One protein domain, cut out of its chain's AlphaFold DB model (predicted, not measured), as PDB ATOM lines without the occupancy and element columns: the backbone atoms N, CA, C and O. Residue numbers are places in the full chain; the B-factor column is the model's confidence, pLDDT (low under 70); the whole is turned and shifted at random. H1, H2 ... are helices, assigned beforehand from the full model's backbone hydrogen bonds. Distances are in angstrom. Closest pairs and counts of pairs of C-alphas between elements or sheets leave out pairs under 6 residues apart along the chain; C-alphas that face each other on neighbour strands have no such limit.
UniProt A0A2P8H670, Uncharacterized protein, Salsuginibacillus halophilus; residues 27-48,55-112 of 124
ATOM      1  N   ASP A  27     257.457 205.087 184.664       89.44
ATOM      2  CA  ASP A  27     258.171 206.059 185.489       89.44
ATOM      3  C   ASP A  27     257.555 206.155 186.900       89.44
ATOM      4  O   ASP A  27     256.400 205.784 187.126       89.44
ATOM      5  N   ASP A  28     258.334 206.663 187.856       86.00
ATOM      6  CA  ASP A  28     257.953 206.695 189.272       86.00
ATOM      7  C   ASP A  28     256.645 207.471 189.526       86.00
ATOM      8  O   ASP A  28     255.873 207.127 190.427       86.00
ATOM      9  N   GLU A  29     256.364 208.516 188.735       89.06
ATOM     10  CA  GLU A  29     255.135 209.300 188.863       89.06
ATOM     11  C   GLU A  29     253.924 208.496 188.375       89.06
ATOM     12  O   GLU A  29     252.889 208.459 189.054       89.06
ATOM     13  N   SER A  30     254.061 207.823 187.232       91.44
ATOM     14  CA  SER A  30     253.030 206.956 186.660       91.44
ATOM     15  C   SER A  30     252.723 205.765 187.572       91.44
ATOM     16  O   SER A  30     251.563 205.562 187.934       91.44
ATOM     17  N   LEU A  31     253.744 205.039 188.045       90.12
ATOM     18  CA  LEU A  31     253.562 203.882 188.933       90.12
ATOM     19  C   LEU A  31     252.839 204.252 190.230       90.12
ATOM     20  O   LEU A  31     251.911 203.552 190.640       90.12
ATOM     21  N   LYS A  32     253.192 205.389 190.838       89.56
ATOM     22  CA  LYS A  32     252.524 205.877 192.049       89.56
ATOM     23  C   LYS A  32     251.047 206.196 191.807       89.56
ATOM     24  O   LYS A  32     250.203 205.863 192.640       89.56
ATOM     25  N   LYS A  33     250.714 206.836 190.680       91.88
ATOM     26  CA  LYS A  33     249.314 207.113 190.305       91.88
ATOM     27  C   LYS A  33     248.535 205.817 190.100       91.88
ATOM     28  O   LYS A  33     247.409 205.695 190.581       91.88
ATOM     29  N   TYR A  34     249.139 204.848 189.418       93.25
ATOM     30  CA  TYR A  34     248.524 203.555 189.151       93.25
ATOM     31  C   TYR A  34     248.261 202.767 190.429       93.25
ATOM     32  O   TYR A  34     247.146 202.291 190.626       93.25
ATOM     33  N   GLU A  35     249.240 202.683 191.329       90.75
ATOM     34  CA  GLU A  35     249.086 202.021 192.624       90.75
ATOM     35  C   GLU A  35     247.940 202.638 193.440       90.75
ATOM     36  O   GLU A  35     247.061 201.923 193.925       90.75
ATOM     37  N   GLN A  36     247.892 203.970 193.544       91.06
ATOM     38  CA  GLN A  36     246.827 204.673 194.267       91.06
ATOM     39  C   GLN A  36     245.438 204.373 193.694       91.06
ATOM     40  O   GLN A  36     244.487 204.127 194.447       91.06
ATOM     41  N   GLN A  37     245.314 204.369 192.367       92.00
ATOM     42  CA  GLN A  37     244.049 204.087 191.701       92.00
ATOM     43  C   GLN A  37     243.639 202.618 191.839       92.00
ATOM     44  O   GLN A  37     242.459 202.341 192.052       92.00
ATOM     45  N   LEU A  38     244.583 201.678 191.741       90.94
ATOM     46  CA  LEU A  38     244.316 200.248 191.901       90.94
ATOM     47  C   LEU A  38     243.921 199.899 193.338       90.94
ATOM     48  O   LEU A  38     242.989 199.121 193.531       90.94
ATOM     49  N   ASN A  39     244.551 200.520 194.337       89.31
ATOM     50  CA  ASN A  39     244.149 200.372 195.737       89.31
ATOM     51  C   ASN A  39     242.725 200.901 195.960       89.31
ATOM     52  O   ASN A  39     241.883 200.191 196.502       89.31
ATOM     53  N   SER A  40     242.420 202.094 195.436       88.69
ATOM     54  CA  SER A  40     241.067 202.667 195.506       88.69
ATOM     55  C   SER A  40     240.032 201.769 194.815       88.69
ATOM     56  O   SER A  40     238.946 201.535 195.339       88.69
ATOM     57  N   PHE A  41     240.379 201.212 193.652       88.19
ATOM     58  CA  PHE A  41     239.542 200.250 192.939       88.19
ATOM     59  C   PHE A  41     239.309 198.977 193.761       88.19
ATOM     60  O   PHE A  41     238.180 198.492 193.847       88.19
ATOM     61  N   HIS A  42     240.359 198.437 194.382       85.81
ATOM     62  CA  HIS A  42     240.260 197.244 195.210       85.81
ATOM     63  C   HIS A  42     239.326 197.474 196.397       85.81
ATOM     64  O   HIS A  42     238.435 196.657 196.617       85.81
ATOM     65  N   ASP A  43     239.458 198.598 197.100       85.62
ATOM     66  CA  ASP A  43     238.592 198.955 198.228       85.62
ATOM     67  C   ASP A  43     237.122 199.080 197.800       85.62
ATOM     68  O   ASP A  43     236.219 198.563 198.463       85.62
ATOM     69  N   GLU A  44     236.864 199.706 196.648       82.31
ATOM     70  CA  GLU A  44     235.514 199.863 196.103       82.31
ATOM     71  C   GLU A  44     234.868 198.529 195.692       82.31
ATOM     72  O   GLU A  44     233.663 198.335 195.886       82.31
ATOM     73  N   VAL A  45     235.647 197.602 195.124       76.12
ATOM     74  CA  VAL A  45     235.137 196.324 194.597       76.12
ATOM     75  C   VAL A  45     235.094 195.224 195.663       76.12
ATOM     76  O   VAL A  45     234.200 194.374 195.620       76.12
ATOM     77  N   THR A  46     236.013 195.234 196.632       72.06
ATOM     78  CA  THR A  46     236.074 194.246 197.727       72.06
ATOM     79  C   THR A  46     235.243 194.603 198.944       72.06
ATOM     80  O   THR A  46     235.077 193.739 199.809       72.06
ATOM     81  N   ALA A  47     234.673 195.812 199.005       68.94
ATOM     82  CA  ALA A  47     233.646 196.157 199.976       68.94
ATOM     83  C   ALA A  47     232.515 195.114 199.914       68.94
ATOM     84  O   ALA A  47     231.614 195.179 199.073       68.94
ATOM     85  N   LYS A  48     232.597 194.102 200.790       57.69
ATOM     86  CA  LYS A  48     231.669 192.974 200.847       57.69
ATOM     87  C   LYS A  48     230.286 193.519 201.161       57.69
ATOM     88  O   LYS A  48     229.978 193.839 202.306       57.69
ATOM     89  N   THR A  55     217.970 194.816 196.933       88.00
ATOM     90  CA  THR A  55     216.909 195.063 195.954       88.00
ATOM     91  C   THR A  55     217.475 195.149 194.532       88.00
ATOM     92  O   THR A  55     218.671 195.360 194.322       88.00
ATOM     93  N   ALA A  56     216.611 195.020 193.521       87.06
ATOM     94  CA  ALA A  56     217.017 195.168 192.120       87.06
ATOM     95  C   ALA A  56     217.686 196.529 191.843       87.06
ATOM     96  O   ALA A  56     218.730 196.569 191.200       87.06
ATOM     97  N   ALA A  57     217.146 197.617 192.406       87.44
ATOM     98  CA  ALA A  57     217.707 198.961 192.263       87.44
ATOM     99  C   ALA A  57     219.096 199.092 192.912       87.44
ATOM    100  O   ALA A  57     219.992 199.736 192.372       87.44
ATOM    101  N   GLU A  58     219.313 198.457 194.063       85.81
ATOM    102  CA  GLU A  58     220.624 198.463 194.715       85.81
ATOM    103  C   GLU A  58     221.654 197.629 193.940       85.81
ATOM    104  O   GLU A  58     222.833 197.991 193.910       85.81
ATOM    105  N   LYS A  59     221.228 196.523 193.314       84.31
ATOM    106  CA  LYS A  59     222.085 195.707 192.438       84.31
ATOM    107  C   LYS A  59     222.510 196.488 191.198       84.31
ATOM    108  O   LYS A  59     223.695 196.496 190.884       84.31
ATOM    109  N   GLU A  60     221.584 197.204 190.570       87.50
ATOM    110  CA  GLU A  60     221.868 198.079 189.427       87.50
ATOM    111  C   GLU A  60     222.875 199.180 189.798       87.50
ATOM    112  O   GLU A  60     223.915 199.314 189.158       87.50
ATOM    113  N   GLN A  61     222.669 199.873 190.924       87.12
ATOM    114  CA  GLN A  61     223.628 200.872 191.419       87.12
ATOM    115  C   GLN A  61     225.010 200.282 191.738       87.12
ATOM    116  O   GLN A  61     226.032 200.962 191.620       87.12
ATOM    117  N   LEU A  62     225.068 199.032 192.205       84.75
ATOM    118  CA  LEU A  62     226.336 198.348 192.450       84.75
ATOM    119  C   LEU A  62     227.058 198.025 191.140       84.75
ATOM    120  O   LEU A  62     228.278 198.180 191.070       84.75
ATOM    121  N   GLU A  63     226.327 197.600 190.113       84.12
ATOM    122  CA  GLU A  63     226.889 197.375 188.784       84.12
ATOM    123  C   GLU A  63     227.399 198.674 188.158       84.12
ATOM    124  O   GLU A  63     228.544 198.707 187.709       84.12
ATOM    125  N   GLU A  64     226.634 199.765 188.210       88.38
ATOM    126  CA  GLU A  64     227.074 201.083 187.726       88.38
ATOM    127  C   GLU A  64     228.351 201.565 188.424       88.38
ATOM    128  O   GLU A  64     229.267 202.099 187.788       88.38
ATOM    129  N   LYS A  65     228.462 201.333 189.738       87.19
ATOM    130  CA  LYS A  65     229.680 201.646 190.496       87.19
ATOM    131  C   LYS A  65     230.871 200.832 190.015       87.19
ATOM    132  O   LYS A  65     231.937 201.404 189.796       87.19
ATOM    133  N   ARG A  66     230.695 199.525 189.800       85.50
ATOM    134  CA  ARG A  66     231.750 198.653 189.256       85.50
ATOM    135  C   ARG A  66     232.180 199.108 187.865       85.50
ATOM    136  O   ARG A  66     233.376 199.206 187.610       85.50
ATOM    137  N   TRP A  67     231.228 199.450 187.000       89.38
ATOM    138  CA  TRP A  67     231.496 200.008 185.674       89.38
ATOM    139  C   TRP A  67     232.312 201.296 185.744       89.38
ATOM    140  O   TRP A  67     233.334 201.426 185.074       89.38
ATOM    141  N   THR A  68     231.906 202.216 186.612       91.31
ATOM    142  CA  THR A  68     232.595 203.494 186.819       91.31
ATOM    143  C   THR A  68     234.003 203.297 187.386       91.31
ATOM    144  O   THR A  68     234.925 204.035 187.043       91.31
ATOM    145  N   ALA A  69     234.193 202.309 188.262       90.88
ATOM    146  CA  ALA A  69     235.496 201.964 188.819       90.88
ATOM    147  C   ALA A  69     236.433 201.386 187.746       90.88
ATOM    148  O   ALA A  69     237.558 201.858 187.601       90.88
ATOM    149  N   VAL A  70     235.948 200.441 186.934       91.69
ATOM    150  CA  VAL A  70     236.715 199.873 185.812       91.69
ATOM    151  C   VAL A  70     237.065 200.945 184.785       91.69
ATOM    152  O   VAL A  70     238.213 201.017 184.354       91.69
ATOM    153  N   LYS A  71     236.113 201.818 184.436       94.06
ATOM    154  CA  LYS A  71     236.353 202.937 183.520       94.06
ATOM    155  C   LYS A  71     237.496 203.830 183.993       94.06
ATOM    156  O   LYS A  71     238.422 204.066 183.227       94.06
ATOM    157  N   ARG A  72     237.467 204.254 185.261       93.56
ATOM    158  CA  ARG A  72     238.529 205.084 185.852       93.56
ATOM    159  C   ARG A  72     239.901 204.422 185.770       93.56
ATOM    160  O   ARG A  72     240.870 205.098 185.451       93.56
ATOM    161  N   VAL A  73     239.987 203.116 186.035       93.81
ATOM    162  CA  VAL A  73     241.255 202.382 185.913       93.81
ATOM    163  C   VAL A  73     241.723 202.361 184.460       93.81
ATOM    164  O   VAL A  73     242.843 202.765 184.181       93.81
ATOM    165  N   LEU A  74     240.878 201.940 183.520       93.81
ATOM    166  CA  LEU A  74     241.291 201.814 182.121       93.81
ATOM    167  C   LEU A  74     241.694 203.158 181.511       93.81
ATOM    168  O   LEU A  74     242.726 203.237 180.853       93.81
ATOM    169  N   GLU A  75     240.935 204.219 181.779       94.69
ATOM    170  CA  GLU A  75     241.257 205.548 181.260       94.69
ATOM    171  C   GLU A  75     242.511 206.149 181.908       94.69
ATOM    172  O   GLU A  75     243.226 206.902 181.251       94.69
ATOM    173  N   LEU A  76     242.841 205.780 183.152       94.31
ATOM    174  CA  LEU A  76     244.102 206.192 183.773       94.31
ATOM    175  C   LEU A  76     245.318 205.548 183.091       94.31
ATOM    176  O   LEU A  76     246.345 206.203 182.921       94.31
ATOM    177  N   PHE A  77     245.218 204.269 182.727       93.44
ATOM    178  CA  PHE A  77     246.330 203.526 182.130       93.44
ATOM    179  C   PHE A  77     246.483 203.791 180.634       93.44
ATOM    180  O   PHE A  77     247.601 203.904 180.140       93.44
ATOM    181  N   PHE A  78     245.368 203.876 179.914       93.31
ATOM    182  CA  PHE A  78     245.358 203.896 178.453       93.31
ATOM    183  C   PHE A  78     244.967 205.255 177.861       93.31
ATOM    184  O   PHE A  78     245.165 205.480 176.669       93.31
ATOM    185  N   GLY A  79     244.467 206.179 178.686       92.00
ATOM    186  CA  GLY A  79     244.036 207.517 178.288       92.00
ATOM    187  C   GLY A  79     242.516 207.677 178.238       92.00
ATOM    188  O   GLY A  79     241.758 206.704 178.157       92.00
ATOM    189  N   GLU A  80     242.057 208.927 178.286       91.00
ATOM    190  CA  GLU A  80     240.630 209.259 178.251       91.00
ATOM    191  C   GLU A  80     239.950 208.735 176.976       91.00
ATOM    192  O   GLU A  80     240.503 208.813 175.877       91.00
ATOM    193  N   GLY A  81     238.734 208.195 177.114       88.75
ATOM    194  CA  GLY A  81     237.944 207.688 175.987       88.75
ATOM    195  C   GLY A  81     238.326 206.287 175.497       88.75
ATOM    196  O   GLY A  81     237.669 205.754 174.605       88.75
ATOM    197  N   THR A  82     239.338 205.646 176.088       92.12
ATOM    198  CA  THR A  82     239.745 204.280 175.703       92.12
ATOM    199  C   THR A  82     238.801 203.200 176.214       92.12
ATOM    200  O   THR A  82     238.733 202.114 175.636       92.12
ATOM    201  N   PHE A  83     238.025 203.495 177.258       92.31
ATOM    202  CA  PHE A  83     237.108 202.540 177.865       92.31
ATOM    203  C   PHE A  83     236.136 201.921 176.849       92.31
ATOM    204  O   PHE A  83     236.007 200.699 176.809       92.31
ATOM    205  N   ASP A  84     235.498 202.728 175.996       91.31
ATOM    206  CA  ASP A  84     234.516 202.231 175.022       91.31
ATOM    207  C   ASP A  84     235.173 201.371 173.931       91.31
ATOM    208  O   ASP A  84     234.611 200.358 173.504       91.31
ATOM    209  N   ALA A  85     236.390 201.733 173.513       91.56
ATOM    210  CA  ALA A  85     237.164 200.963 172.543       91.56
ATOM    211  C   ALA A  85     237.550 199.589 173.112       91.56
ATOM    212  O   ALA A  85     237.333 198.563 172.464       91.56
ATOM    213  N   ILE A  86     238.041 199.559 174.353       91.62
ATOM    214  CA  ILE A  86     238.400 198.327 175.066       91.62
ATOM    215  C   ILE A  86     237.145 197.491 175.362       91.62
ATOM    216  O   ILE A  86     237.159 196.268 175.221       91.62
ATOM    217  N   TYR A  87     236.020 198.127 175.694       93.06
ATOM    218  CA  TYR A  87     234.747 197.440 175.905       93.06
ATOM    219  C   TYR A  87     234.226 196.775 174.628       93.06
ATOM    220  O   TYR A  87     233.775 195.629 174.654       93.06
ATOM    221  N   SER A  88     234.342 197.458 173.491       91.94
ATOM    222  CA  SER A  88     234.005 196.886 172.189       91.94
ATOM    223  C   SER A  88     234.928 195.712 171.834       91.94
ATOM    224  O   SER A  88     234.442 194.631 171.496       91.94
ATOM    225  N   ALA A  89     236.244 195.882 172.003       90.38
ATOM    226  CA  ALA A  89     237.249 194.845 171.744       90.38
ATOM    227  C   ALA A  89     237.097 193.613 172.653       90.38
ATOM    228  O   ALA A  89     237.351 192.488 172.230       90.38
ATOM    229  N   SER A  90     236.620 193.801 173.884       88.69
ATOM    230  CA  SER A  90     236.374 192.720 174.844       88.69
ATOM    231  C   SER A  90     235.068 191.946 174.598       88.69
ATOM    232  O   SER A  90     234.656 191.127 175.426       88.69
ATOM    233  N   GLY A  91     234.387 192.200 173.473       89.25
ATOM    234  CA  GLY A  91     233.118 191.559 173.131       89.25
ATOM    235  C   GLY A  91     231.962 192.027 174.012       89.25
ATOM    236  O   GLY A  91     231.017 191.272 174.239       89.25
ATOM    237  N   LYS A  92     232.041 193.259 174.529       90.19
ATOM    238  CA  LYS A  92     231.056 193.853 175.439       90.19
ATOM    239  C   LYS A  92     230.890 193.082 176.757       90.19
ATOM    240  O   LYS A  92     229.804 193.052 177.340       90.19
ATOM    241  N   SER A  93     231.975 192.493 177.267       89.25
ATOM    242  CA  SER A  93     231.966 191.675 178.484       89.25
ATOM    243  C   SER A  93     232.676 192.352 179.655       89.25
ATOM    244  O   SER A  93     233.892 192.516 179.646       89.25
ATOM    245  N   MET A  94     231.934 192.652 180.726       85.44
ATOM    246  CA  MET A  94     232.511 193.180 181.973       85.44
ATOM    247  C   MET A  94     233.546 192.227 182.589       85.44
ATOM    248  O   MET A  94     234.530 192.669 183.172       85.44
ATOM    249  N   ILE A  95     233.367 190.911 182.422       87.69
ATOM    250  CA  ILE A  95     234.331 189.909 182.903       87.69
ATOM    251  C   ILE A  95     235.672 190.073 182.179       87.69
ATOM    252  O   ILE A  95     236.724 190.030 182.810       87.69
ATOM    253  N   GLN A  96     235.643 190.313 180.867       91.25
ATOM    254  CA  GLN A  96     236.866 190.554 180.105       91.25
ATOM    255  C   GLN A  96     237.511 191.895 180.472       91.25
ATOM    256  O   GLN A  96     238.728 191.963 180.608       91.25
ATOM    257  N   MET A  97     236.716 192.934 180.740       91.25
ATOM    258  CA  MET A  97     237.239 194.209 181.252       91.25
ATOM    259  C   MET A  97     237.958 194.032 182.598       91.25
ATOM    260  O   MET A  97     239.042 194.572 182.805       91.25
ATOM    261  N   MET A  98     237.397 193.218 183.496       89.25
ATOM    262  CA  MET A  98     238.041 192.866 184.764       89.25
ATOM    263  C   MET A  98     239.351 192.094 184.557       89.25
ATOM    264  O   MET A  98     240.299 192.307 185.308       89.25
ATOM    265  N   ASN A  99     239.447 191.241 183.533       91.00
ATOM    266  CA  ASN A  99     240.704 190.566 183.195       91.00
ATOM    267  C   ASN A  99     241.794 191.563 182.785       91.00
ATOM    268  O   ASN A  99     242.940 191.401 183.201       91.00
ATOM    269  N   VAL A 100     241.443 192.613 182.034       92.12
ATOM    270  CA  VAL A 100     242.382 193.695 181.691       92.12
ATOM    271  C   VAL A 100     242.861 194.405 182.957       92.12
ATOM    272  O   VAL A 100     244.062 194.566 183.152       92.12
ATOM    273  N   VAL A 101     241.948 194.759 183.867       92.25
ATOM    274  CA  VAL A 101     242.307 195.386 185.154       92.25
ATOM    275  C   VAL A 101     243.214 194.480 185.999       92.25
ATOM    276  O   VAL A 101     244.179 194.956 186.598       92.25
ATOM    277  N   ASN A 102     242.961 193.171 186.019       90.94
ATOM    278  CA  ASN A 102     243.815 192.210 186.719       90.94
ATOM    279  C   ASN A 102     245.218 192.135 186.097       90.94
ATOM    280  O   ASN A 102     246.204 192.144 186.832       90.94
ATOM    281  N   ALA A 103     245.319 192.120 184.765       92.75
ATOM    282  CA  ALA A 103     246.602 192.147 184.064       92.75
ATOM    283  C   ALA A 103     247.397 193.424 184.383       92.75
ATOM    284  O   ALA A 103     248.585 193.344 184.691       92.75
ATOM    285  N   LEU A 104     246.729 194.583 184.402       93.38
ATOM    286  CA  LEU A 104     247.325 195.854 184.823       93.38
ATOM    287  C   LEU A 104     247.811 195.800 186.274       93.38
ATOM    288  O   LEU A 104     248.908 196.257 186.576       93.38
ATOM    289  N   THR A 105     247.024 195.199 187.166       91.62
ATOM    290  CA  THR A 105     247.387 195.060 188.583       91.62
ATOM    291  C   THR A 105     248.654 194.229 188.751       91.62
ATOM    292  O   THR A 105     249.589 194.661 189.424       91.62
ATOM    293  N   SER A 106     248.716 193.061 188.108       92.06
ATOM    294  CA  SER A 106     249.906 192.208 188.140       92.06
ATOM    295  C   SER A 106     251.125 192.903 187.533       92.06
ATOM    296  O   SER A 106     252.219 192.797 188.081       92.06
ATOM    297  N   TRP A 107     250.934 193.654 186.448       93.38
ATOM    298  CA  TRP A 107     252.003 194.413 185.810       93.38
ATOM    299  C   TRP A 107     252.562 195.518 186.718       93.38
ATOM    300  O   TRP A 107     253.776 195.598 186.898       93.38
ATOM    301  N   VAL A 108     251.704 196.318 187.366       91.75
ATOM    302  CA  VAL A 108     252.157 197.346 188.321       91.75
ATOM    303  C   VAL A 108     252.923 196.712 189.478       91.75
ATOM    304  O   VAL A 108     253.983 197.207 189.851       91.75
ATOM    305  N   GLN A 109     252.426 195.600 190.026       88.94
ATOM    306  CA  GLN A 109     253.096 194.898 191.123       88.94
ATOM    307  C   GLN A 109     254.496 194.408 190.734       88.94
ATOM    308  O   GLN A 109     255.428 194.549 191.525       88.94
ATOM    309  N   ASP A 110     254.661 193.870 189.525       89.00
ATOM    310  CA  ASP A 110     255.966 193.439 189.016       89.00
ATOM    311  C   ASP A 110     256.930 194.628 188.860       89.00
ATOM    312  O   ASP A 110     258.058 194.604 189.363       89.00
ATOM    313  N   ARG A 111     256.460 195.733 188.264       86.25
ATOM    314  CA  ARG A 111     257.263 196.953 188.088       86.25
ATOM    315  C   ARG A 111     257.652 197.605 189.422       86.25
ATOM    316  O   ARG A 111     258.794 198.048 189.568       86.25
ATOM    317  N   MET A 112     256.769 197.587 190.421       82.19
ATOM    318  CA  MET A 112     257.038 198.111 191.768       82.19
ATOM    319  C   MET A 112     258.058 197.265 192.543       82.19
ATOM    320  O   MET A 112     258.959 197.823 193.166       82.19
TER     321      MET A 112
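This is residues 27 to 48 and 55 to 112 of the 124 residues of an uncharacterized protein of Salsuginibacillus halophilus (UniProt A0A2P8H670). Two long helices, H1 and H2, lie side by side running opposite ways but shifted along each other, and H4 crosses over one side of the pair. The short H3 packs across H2 and the beginning of H4, while residues 55 to 61 stick out at one end. The printed part has 80 residues, all helix in class, with four named helices in the order H1, H2, H3, H4 and no named strand. It is compact, with a radius of gyration of the C-alphas of 13.1 A and spans of 43 by 29 by 19 A.

Find C-alpha 56 at (217.017, 195.168, 192.120); from there H2, residues 56 to 78, runs 32.7 A. H1, residues 28 to 46, begins at C-alpha 28 at (257.953, 206.695, 189.272) and runs 26.6 A. H3 is residues 82 to 89, 10.5 A. H4, residues 94 to 112, runs 26.9 A to C-alpha 112 at (257.038, 198.111, 191.768).

Start at H2, which with H4 is a hub touching three helices. H1, H2 and H4 form a bundle, three helices grouped together. H2 touches H1 at a shallow tilt of 12 degrees, opposite ways; look at Phe 41 and Ala 69, their closest C-alphas, 6.0 A apart. With residues 67 to 74 alone H2 touches H4, the same way at a steep tilt of 44 degrees, closest at the C-alphas of Val 73 and Val 101, 7.1 A. With residues 71 to 75 alone it touches H3, about perpendicular at 74 degrees, closest at the C-alphas of Lys 71 and Phe 83, 5.7 A. H4 touches H1 with residues 105 to 112 alone, closest at the C-alphas of Leu 31 and Val 108, 6.7 A. H3 and H4 only just touch, with 3 pairs of C-alphas within 8 A, the closest being those of Tyr 87 and Met 97, 6.7 A. H1 and H3 are apart. In H1, H2, H3 and H4 every O i to N i+4 pair is within hydrogen-bond range.

The C-alphas farthest apart, Asp 27 and Thr 55, are 44.0 A from each other. Residues 49 to 54 are not printed, and C-alphas 48 and 55 are 15.7 A apart across this cut. The links H2 to H3 and H3 to H4 are tight. Confidence is under 70 at residues 47 to 48.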